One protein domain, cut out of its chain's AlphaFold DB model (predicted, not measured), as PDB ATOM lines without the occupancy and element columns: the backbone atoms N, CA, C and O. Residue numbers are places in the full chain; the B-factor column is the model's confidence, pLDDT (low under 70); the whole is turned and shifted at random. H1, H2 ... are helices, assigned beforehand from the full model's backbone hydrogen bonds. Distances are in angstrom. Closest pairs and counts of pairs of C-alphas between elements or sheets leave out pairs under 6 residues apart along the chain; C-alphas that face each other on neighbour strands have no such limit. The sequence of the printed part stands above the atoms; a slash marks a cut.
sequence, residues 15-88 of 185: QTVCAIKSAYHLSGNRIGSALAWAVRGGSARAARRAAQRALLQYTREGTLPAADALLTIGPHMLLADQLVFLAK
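This is residues 15 to 88 of the 185 residues of the protein "(diamondback moth) hypothetical protein" of Plutella xylostella (UniProt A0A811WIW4). H1, H2 and H3 make a small up-and-down bundle, each helix running against the one before; the long H3 also has H6 packed across it on the side away from H1, reached through short H4 and H5. The 74 printed residues hold six named helices, H1 to H6 in chain order, and no named strand: all helix. The whole is compact, with a radius of gyration of the C-alphas of 10.7 A, and spans 31 by 26 by 18 A.

Begin at the hub H3, residues 44 to 61. H2, residues 31 to 40, touches it at C-alphas Ala 38 and Ala 47, the closest, 4.9 A apart; this hairpin has a shallow tilt of 21 degrees, opposite ways. H1, residues 15 to 27, forms a hairpin with H2, closest at C-alphas Ser 22 and Ala 34, 4.2 A, and touches H3 at its residues 46 to 50 alone, closest at C-alphas Ala 19 and Ala 46, 6.1 A. H6, residues 81 to 88, touches H3 at its residues 47 to 55 alone, at a steep tilt of 54 degrees; C-alphas Ala 51 and Leu 83 are closest, 5.3 A. H5, residues 74 to 79, touches H6 only at the corner, closest at C-alphas Met 77 and Val 84, 5.2 A. H4, residues 67 to 71, only just touches H6, with 3 pairs of C-alphas within 8 A, closest Leu 70 and Ala 87, 5.5 A. In H1, H2, H4 and H6 every O i to N i+4 pair is within hydrogen-bond range; H3 has 13 of 14, and H5 0 of 2 but 3 of 3 O i to N i+3 pairs.

Find C-alpha 44 at (219.480, 349.498, 287.802); H3 runs 25.4 A to C-alpha 61. H1 begins at (223.985, 357.136, 293.680) and runs 18.5 A; H2 runs 14.1 A. H6 ends at C-alpha 88, (224.654, 344.489, 272.241).

The farthest C-alphas, Thr 16 and Gly 62, are 31.6 A apart. The printed part has no cut, and its five links are tight. Residue 66 alone has pLDDT under 70.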
ATOM      1  N   GLN A  15     225.018 357.805 294.474       77.75
ATOM      2  CA  GLN A  15     223.985 357.136 293.680       77.75
ATOM      3  C   GLN A  15     222.720 357.993 293.515       77.75
ATOM      4  O   GLN A  15     222.194 358.091 292.406       77.75
ATOM      5  N   THR A  16     222.254 358.662 294.576       79.62
ATOM      6  CA  THR A  16     221.090 359.561 294.519       79.62
ATOM      7  C   THR A  16     221.359 360.755 293.605       79.62
ATOM      8  O   THR A  16     220.514 361.092 292.775       79.62
ATOM      9  N   VAL A  17     222.558 361.346 293.671       82.00
ATOM     10  CA  VAL A  17     222.959 362.438 292.762       82.00
ATOM     11  C   VAL A  17     222.947 361.969 291.305       82.00
ATOM     12  O   VAL A  17     222.395 362.649 290.438       82.00
ATOM     13  N   CYS A  18     223.516 360.796 291.026       80.69
ATOM     14  CA  CYS A  18     223.540 360.228 289.680       80.69
ATOM     15  C   CYS A  18     222.128 359.920 289.154       80.69
ATOM     16  O   CYS A  18     221.829 360.203 287.992       80.69
ATOM     17  N   ALA A  19     221.234 359.412 290.007       79.94
ATOM     18  CA  ALA A  19     219.843 359.153 289.645       79.94
ATOM     19  C   ALA A  19     219.071 360.443 289.318       79.94
ATOM     20  O   ALA A  19     218.345 360.476 288.322       79.94
ATOM     21  N   ILE A  20     219.264 361.511 290.104       82.81
ATOM     22  CA  ILE A  20     218.654 362.827 289.851       82.81
ATOM     23  C   ILE A  20     219.170 363.408 288.532       82.81
ATOM     24  O   ILE A  20     218.373 363.818 287.689       82.81
ATOM     25  N   LYS A  21     220.491 363.392 288.304       86.00
ATOM     26  CA  LYS A  21     221.080 363.877 287.045       86.00
ATOM     27  C   LYS A  21     220.588 363.087 285.837       86.00
ATOM     28  O   LYS A  21     220.249 363.688 284.822       86.00
ATOM     29  N   SER A  22     220.504 361.760 285.943       84.00
ATOM     30  CA  SER A  22     219.945 360.924 284.878       84.00
ATOM     31  C   SER A  22     218.498 361.322 284.559       84.00
ATOM     32  O   SER A  22     218.177 361.558 283.395       84.00
ATOM     33  N   ALA A  23     217.647 361.505 285.576       81.69
ATOM     34  CA  ALA A  23     216.265 361.950 285.387       81.69
ATOM     35  C   ALA A  23     216.168 363.345 284.744       81.69
ATOM     36  O   ALA A  23     215.380 363.540 283.822       81.69
ATOM     37  N   TYR A  24     217.008 364.286 285.177       85.38
ATOM     38  CA  TYR A  24     217.089 365.629 284.600       85.38
ATOM     39  C   TYR A  24     217.523 365.620 283.124       85.38
ATOM     40  O   TYR A  24     217.002 366.365 282.299       85.38
ATOM     41  N   HIS A  25     218.470 364.759 282.749       83.12
ATOM     42  CA  HIS A  25     218.858 364.621 281.347       83.12
ATOM     43  C   HIS A  25     217.782 363.923 280.506       83.12
ATOM     44  O   HIS A  25     217.613 364.289 279.343       83.12
ATOM     45  N   LEU A  26     217.028 362.978 281.082       82.38
ATOM     46  CA  LEU A  26     215.883 362.361 280.406       82.38
ATOM     47  C   LEU A  26     214.778 363.375 280.106       82.38
ATOM     48  O   LEU A  26     214.252 363.356 278.996       82.38
ATOM     49  N   SER A  27     214.451 364.270 281.046       81.50
ATOM     50  CA  SER A  27     213.440 365.310 280.804       81.50
ATOM     51  C   SER A  27     213.879 366.310 279.732       81.50
ATOM     52  O   SER A  27     213.046 366.797 278.978       81.50
ATOM     53  N   GLY A  28     215.184 366.560 279.607       82.31
ATOM     54  CA  GLY A  28     215.763 367.389 278.548       82.31
ATOM     55  C   GLY A  28     216.063 366.666 277.227       82.31
ATOM     56  O   GLY A  28     216.841 367.197 276.442       82.31
ATOM     57  N   ASN A  29     215.551 365.448 277.004       79.94
ATOM     58  CA  ASN A  29     215.805 364.604 275.819       79.94
ATOM     59  C   ASN A  29     217.296 364.333 275.504       79.94
ATOM     60  O   ASN A  29     217.663 363.981 274.387       79.94
ATOM     61  N   ARG A  30     218.184 364.461 276.498       84.75
ATOM     62  CA  ARG A  30     219.626 364.194 276.373       84.75
ATOM     63  C   ARG A  30     219.935 362.762 276.800       84.75
ATOM     64  O   ARG A  30     220.547 362.532 277.846       84.75
ATOM     65  N   ILE A  31     219.490 361.791 276.004       85.25
ATOM     66  CA  ILE A  31     219.523 360.365 276.377       85.25
ATOM     67  C   ILE A  31     220.943 359.850 276.627       85.25
ATOM     68  O   ILE A  31     221.168 359.152 277.614       85.25
ATOM     69  N   GLY A  32     221.915 360.234 275.796       83.94
ATOM     70  CA  GLY A  32     223.309 359.819 275.980       83.94
ATOM     71  C   GLY A  32     223.868 360.220 277.349       83.94
ATOM     72  O   GLY A  32     224.438 359.402 278.070       83.94
ATOM     73  N   SER A  33     223.618 361.464 277.768       85.31
ATOM     74  CA  SER A  33     223.999 361.939 279.102       85.31
ATOM     75  C   SER A  33     223.229 361.219 280.210       85.31
ATOM     76  O   SER A  33     223.804 360.890 281.248       85.31
ATOM     77  N   ALA A  34     221.939 360.945 280.003       86.50
ATOM     78  CA  ALA A  34     221.133 360.204 280.966       86.50
ATOM     79  C   ALA A  34     221.645 358.774 281.195       86.50
ATOM     80  O   ALA A  34     221.679 358.332 282.347       86.50
ATOM     81  N   LEU A  35     222.063 358.086 280.127       86.19
ATOM     82  CA  LEU A  35     222.694 356.766 280.177       86.19
ATOM     83  C   LEU A  35     224.015 356.825 280.945       86.19
ATOM     84  O   LEU A  35     224.198 356.066 281.895       86.19
ATOM     85  N   ALA A  36     224.892 357.776 280.613       86.06
ATOM     86  CA  ALA A  36     226.184 357.926 281.281       86.06
ATOM     87  C   ALA A  36     226.041 358.130 282.802       86.06
ATOM     88  O   ALA A  36     226.743 357.491 283.588       86.06
ATOM     89  N   TRP A  37     225.102 358.980 283.238       85.88
ATOM     90  CA  TRP A  37     224.833 359.185 284.667       85.88
ATOM     91  C   TRP A  37     224.161 357.978 285.327       85.88
ATOM     92  O   TRP A  37     224.481 357.666 286.473       85.88
ATOM     93  N   ALA A  38     223.266 357.277 284.627       86.38
ATOM     94  CA  ALA A  38     222.616 356.081 285.157       86.38
ATOM     95  C   ALA A  38     223.614 354.944 285.420       86.38
ATOM     96  O   ALA A  38     223.590 354.344 286.497       86.38
ATOM     97  N   VAL A  39     224.507 354.699 284.457       86.00
ATOM     98  CA  VAL A  39     225.566 353.686 284.529       86.00
ATOM     99  C   VAL A  39     226.559 354.033 285.633       86.00
ATOM    100  O   VAL A  39     226.808 353.210 286.511       86.00
ATOM    101  N   ARG A  40     227.051 355.281 285.661       84.50
ATOM    102  CA  ARG A  40     227.978 355.765 286.699       84.50
ATOM    103  C   ARG A  40     227.405 355.626 288.109       84.50
ATOM    104  O   ARG A  40     228.133 355.327 289.047       84.50
ATOM    105  N   GLY A  41     226.105 355.867 288.263       83.12
ATOM    106  CA  GLY A  41     225.420 355.759 289.546       83.12
ATOM    107  C   GLY A  41     225.136 354.330 290.002       83.12
ATOM    108  O   GLY A  41     224.622 354.167 291.106       83.12
ATOM    109  N   GLY A  42     225.383 353.312 289.168       83.56
ATOM    110  CA  GLY A  42     225.063 351.915 289.479       83.56
ATOM    111  C   GLY A  42     223.567 351.645 289.684       83.56
ATOM    112  O   GLY A  42     223.187 350.642 290.279       83.56
ATOM    113  N   SER A  43     222.685 352.549 289.243       86.31
ATOM    114  CA  SER A  43     221.251 352.444 289.518       86.31
ATOM    115  C   SER A  43     220.548 351.646 288.424       86.31
ATOM    116  O   SER A  43     220.221 352.191 287.368       86.31
ATOM    117  N   ALA A  44     220.226 350.381 288.707       89.25
ATOM    118  CA  ALA A  44     219.480 349.498 287.802       89.25
ATOM    119  C   ALA A  44     218.184 350.135 287.266       89.25
ATOM    120  O   ALA A  44     217.888 350.088 286.072       89.25
ATOM    121  N   ARG A  45     217.420 350.813 288.136       89.56
ATOM    122  CA  ARG A  45     216.167 351.483 287.749       89.56
ATOM    123  C   ARG A  45     216.408 352.659 286.798       89.56
ATOM    124  O   ARG A  45     215.634 352.841 285.859       89.56
ATOM    125  N   ALA A  46     217.439 353.471 287.041       87.88
ATOM    126  CA  ALA A  46     217.777 354.580 286.149       87.88
ATOM    127  C   ALA A  46     218.307 354.064 284.804       87.88
ATOM    128  O   ALA A  46     217.873 354.552 283.763       87.88
ATOM    129  N   ALA A  47     219.162 353.035 284.834       90.38
ATOM    130  CA  ALA A  47     219.714 352.384 283.650       90.38
ATOM    131  C   ALA A  47     218.605 351.807 282.764       90.38
ATOM    132  O   ALA A  47     218.543 352.131 281.581       90.38
ATOM    133  N   ARG A  48     217.661 351.059 283.354       92.81
ATOM    134  CA  ARG A  48     216.480 350.535 282.654       92.81
ATOM    135  C   ARG A  48     215.692 351.639 281.952       92.81
ATOM    136  O   ARG A  48     215.408 351.514 280.767       92.81
ATOM    137  N   ARG A  49     215.342 352.719 282.664       91.62
ATOM    138  CA  ARG A  49     214.553 353.821 282.081       91.62
ATOM    139  C   ARG A  49     215.291 354.518 280.943       91.62
ATOM    140  O   ARG A  49     214.683 354.807 279.917       91.62
ATOM    141  N   ALA A  50     216.580 354.791 281.127       91.31
ATOM    142  CA  ALA A  50     217.387 355.444 280.108       91.31
ATOM    143  C   ALA A  50     217.543 354.560 278.864       91.31
ATOM    144  O   ALA A  50     217.356 355.048 277.752       91.31
ATOM    145  N   ALA A  51     217.778 353.257 279.047       92.69
ATOM    146  CA  ALA A  51     217.874 352.301 277.950       92.69
ATOM    147  C   ALA A  51     216.543 352.137 277.198       92.69
ATOM    148  O   ALA A  51     216.517 352.200 275.976       92.69
ATOM    149  N   GLN A  52     215.417 352.017 277.910       93.38
ATOM    150  CA  GLN A  52     214.093 351.967 277.278       93.38
ATOM    151  C   GLN A  52     213.799 353.227 276.462       93.38
ATOM    152  O   GLN A  52     213.291 353.136 275.348       93.38
ATOM    153  N   ARG A  53     214.132 354.412 276.991       91.69
ATOM    154  CA  ARG A  53     213.934 355.668 276.261       91.69
ATOM    155  C   ARG A  53     214.811 355.731 275.006       91.69
ATOM    156  O   ARG A  53     214.317 356.191 273.984       91.69
ATOM    157  N   ALA A  54     216.054 355.246 275.078       92.00
ATOM    158  CA  ALA A  54     216.957 355.148 273.932       92.00
ATOM    159  C   ALA A  54     216.393 354.243 272.830       92.00
ATOM    160  O   ALA A  54     216.317 354.658 271.679       92.00
ATOM    161  N   LEU A  55     215.942 353.040 273.193       93.88
ATOM    162  CA  LEU A  55     215.362 352.081 272.250       93.88
ATOM    163  C   LEU A  55     214.084 352.624 271.602       93.88
ATOM    164  O   LEU A  55     213.932 352.540 270.390       93.88
ATOM    165  N   LEU A  56     213.199 353.254 272.380       92.75
ATOM    166  CA  LEU A  56     211.987 353.892 271.853       92.75
ATOM    167  C   LEU A  56     212.271 355.100 270.953       92.75
ATOM    168  O   LEU A  56     211.457 355.419 270.093       92.75
ATOM    169  N   GLN A  57     213.368 355.827 271.185       91.06
ATOM    170  CA  GLN A  57     213.786 356.889 270.272       91.06
ATOM    171  C   GLN A  57     214.313 356.282 268.970       91.06
ATOM    172  O   GLN A  57     213.927 356.723 267.892       91.06
ATOM    173  N   TYR A  58     215.122 355.225 269.068       92.25
ATOM    174  CA  TYR A  58     215.653 354.529 267.903       92.25
ATOM    175  C   TYR A  58     214.547 354.000 266.985       92.25
ATOM    176  O   TYR A  58     214.602 354.243 265.786       92.25
ATOM    177  N   THR A  59     213.496 353.370 267.525       91.06
ATOM    178  CA  THR A  59     212.386 352.868 266.693       91.06
ATOM    179  C   THR A  59     211.622 353.967 265.946       91.06
ATOM    180  O   THR A  59     210.875 353.661 265.022       91.06
ATOM    181  N   ARG A  60     211.784 355.239 266.331       88.75
ATOM    182  CA  ARG A  60     211.128 356.393 265.694       88.75
ATOM    183  C   ARG A  60     212.048 357.159 264.750       88.75
ATOM    184  O   ARG A  60     211.587 357.663 263.736       88.75
ATOM    185  N   GLU A  61     213.319 357.288 265.116       89.31
ATOM    186  CA  GLU A  61     214.271 358.213 264.487       89.31
ATOM    187  C   GLU A  61     215.459 357.499 263.822       89.31
ATOM    188  O   GLU A  61     216.274 358.144 263.168       89.31
ATOM    189  N   GLY A  62     215.619 356.187 264.024       86.62
ATOM    190  CA  GLY A  62     216.713 355.390 263.455       86.62
ATOM    191  C   GLY A  62     218.108 355.723 263.998       86.62
ATOM    192  O   GLY A  62     219.105 355.264 263.452       86.62
ATOM    193  N   THR A  63     218.209 356.525 265.065       85.25
ATOM    194  CA  THR A  63     219.496 356.985 265.614       85.25
ATOM    195  C   THR A  63     219.723 356.448 267.024       85.25
ATOM    196  O   THR A  63     218.912 356.674 267.924       85.25
ATOM    197  N   LEU A  64     220.838 355.737 267.235       83.38
ATOM    198  CA  LEU A  64     221.227 355.231 268.556       83.38
ATOM    199  C   LEU A  64     221.994 356.303 269.345       83.38
ATOM    200  O   LEU A  64     223.030 356.786 268.882       83.38
ATOM    201  N   PRO A  65     221.541 356.675 270.554       76.19
ATOM    202  CA  PRO A  65     222.237 357.669 271.357       76.19
ATOM    203  C   PRO A  65     223.499 357.082 272.006       76.19
ATOM    204  O   PRO A  65     223.451 356.028 272.633       76.19
ATOM    205  N   ALA A  66     224.607 357.829 271.937       69.56
ATOM    206  CA  ALA A  66     225.852 357.566 272.673       69.56
ATOM    207  C   ALA A  66     226.435 356.146 272.505       69.56
ATOM    208  O   ALA A  66     226.888 355.545 273.482       69.56
ATOM    209  N   ALA A  67     226.457 355.641 271.267       72.38
ATOM    210  CA  ALA A  67     227.009 354.328 270.930       72.38
ATOM    211  C   ALA A  67     228.425 354.112 271.504       72.38
ATOM    212  O   ALA A  67     228.653 353.114 272.180       72.38
ATOM    213  N   ASP A  68     229.335 355.081 271.356       73.44
ATOM    214  CA  ASP A  68     230.719 354.952 271.844       73.44
ATOM    215  C   ASP A  68     230.798 354.753 273.364       73.44
ATOM    216  O   ASP A  68     231.560 353.927 273.861       73.44
ATOM    217  N   ALA A  69     229.965 355.473 274.121       71.44
ATOM    218  CA  ALA A  69     229.916 355.314 275.568       71.44
ATOM    219  C   ALA A  69     229.382 353.927 275.945       71.44
ATOM    220  O   ALA A  69     229.934 353.299 276.844       71.44
ATOM    221  N   LEU A  70     228.358 353.433 275.237       77.19
ATOM    222  CA  LEU A  70     227.749 352.123 275.484       77.19
ATOM    223  C   LEU A  70     228.731 350.959 275.282       77.19
ATOM    224  O   LEU A  70     228.696 349.992 276.043       77.19
ATOM    225  N   LEU A  71     229.656 351.089 274.329       75.00
ATOM    226  CA  LEU A  71     230.700 350.096 274.051       75.00
ATOM    227  C   LEU A  71     231.764 350.002 275.157       75.00
ATOM    228  O   LEU A  71     232.442 348.988 275.286       75.00
ATOM    229  N   THR A  72     231.886 351.037 275.993       78.31
ATOM    230  CA  THR A  72     232.875 351.115 277.087       78.31
ATOM    231  C   THR A  72     232.299 350.819 278.477       78.31
ATOM    232  O   THR A  72     233.013 350.904 279.475       78.31
ATOM    233  N   ILE A  73     231.014 350.453 278.579       76.31
ATOM    234  CA  ILE A  73     230.302 350.278 279.863       76.31
ATOM    235  C   ILE A  73     230.865 349.124 280.710       76.31
ATOM    236  O   ILE A  73     230.792 349.160 281.948       76.31
ATOM    237  N   GLY A  74     231.423 348.099 280.059       80.12
ATOM    238  CA  GLY A  74     231.959 346.916 280.727       80.12
ATOM    239  C   GLY A  74     230.904 346.224 281.611       80.12
ATOM    240  O   GLY A  74     229.741 346.133 281.211       80.12
ATOM    241  N   PRO A  75     231.250 345.775 282.835       79.88
ATOM    242  CA  PRO A  75     230.344 345.011 283.705       79.88
ATOM    243  C   PRO A  75     229.035 345.726 284.069       79.88
ATOM    244  O   PRO A  75     228.036 345.076 284.373       79.88
ATOM    245  N   HIS A  76     229.002 347.062 284.010       80.94
ATOM    246  CA  HIS A  76     227.818 347.848 284.361       80.94
ATOM    247  C   HIS A  76     226.643 347.643 283.389       80.94
ATOM    248  O   HIS A  76     225.524 348.061 283.686       80.94
ATOM    249  N   MET A  77     226.849 346.978 282.248       82.38
ATOM    250  CA  MET A  77     225.758 346.623 281.338       82.38
ATOM    251  C   MET A  77     224.752 345.679 282.005       82.38
ATOM    252  O   MET A  77     223.561 345.756 281.724       82.38
ATOM    253  N   LEU A  78     225.216 344.852 282.951       85.31
ATOM    254  CA  LEU A  78     224.414 343.853 283.661       85.31
ATOM    255  C   LEU A  78     223.477 344.460 284.721       85.31
ATOM    256  O   LEU A  78     222.765 343.734 285.406       85.31
ATOM    257  N   LEU A  79     223.441 345.792 284.852       87.81
ATOM    258  CA  LEU A  79     222.517 346.487 285.752       87.81
ATOM    259  C   LEU A  79     221.045 346.316 285.344       87.81
ATOM    260  O   LEU A  79     220.162 346.422 286.195       87.81
ATOM    261  N   ALA A  80     220.761 346.119 284.053       91.31
ATOM    262  CA  ALA A  80     219.410 345.897 283.548       91.31
ATOM    263  C   ALA A  80     219.428 345.217 282.172       91.31
ATOM    264  O   ALA A  80     220.184 345.631 281.297       91.31
ATOM    265  N   ASP A  81     218.511 344.278 281.933       93.81
ATOM    266  CA  ASP A  81     218.385 343.568 280.648       93.81
ATOM    267  C   ASP A  81     218.232 344.511 279.451       93.81
ATOM    268  O   ASP A  81     218.834 344.299 278.404       93.81
ATOM    269  N   GLN A  82     217.487 345.610 279.610       93.62
ATOM    270  CA  GLN A  82     217.312 346.605 278.547       93.62
ATOM    271  C   GLN A  82     218.621 347.321 278.204       93.62
ATOM    272  O   GLN A  82     218.816 347.726 277.061       93.62
ATOM    273  N   LEU A  83     219.515 347.485 279.185       92.31
ATOM    274  CA  LEU A  83     220.838 348.052 278.960       92.31
ATOM    275  C   LEU A  83     221.759 347.032 278.279       92.31
ATOM    276  O   LEU A  83     222.482 347.410 277.362       92.31
ATOM    277  N   VAL A  84     221.689 345.753 278.670       93.62
ATOM    278  CA  VAL A  84     222.387 344.655 277.975       93.62
ATOM    279  C   VAL A  84     221.964 344.600 276.509       93.62
ATOM    280  O   VAL A  84     222.823 344.584 275.628       93.62
ATOM    281  N   PHE A  85     220.654 344.603 276.250       95.31
ATOM    282  CA  PHE A  85     220.096 344.594 274.903       95.31
ATOM    283  C   PHE A  85     220.595 345.797 274.101       95.31
ATOM    284  O   PHE A  85     221.160 345.619 273.028       95.31
ATOM    285  N   LEU A  86     220.458 347.013 274.646       93.88
ATOM    286  CA  LEU A  86     220.896 348.239 273.980       93.88
ATOM    287  C   LEU A  86     222.395 348.213 273.645       93.88
ATOM    288  O   LEU A  86     222.768 348.549 272.527       93.88
ATOM    289  N   ALA A  87     223.250 347.789 274.580       92.50
ATOM    290  CA  ALA A  87     224.693 347.717 274.354       92.50
ATOM    291  C   ALA A  87     225.051 346.709 273.249       92.50
ATOM    292  O   ALA A  87     225.803 347.042 272.334       92.50
ATOM    293  N   LYS A  88     224.470 345.503 273.290       93.25
ATOM    294  CA  LYS A  88     224.654 344.489 272.241       93.25
ATOM    295  C   LYS A  88     224.115 344.956 270.888       93.25
ATOM    296  O   LYS A  88     224.731 344.705 269.863       93.25
TER     297      LYS A  88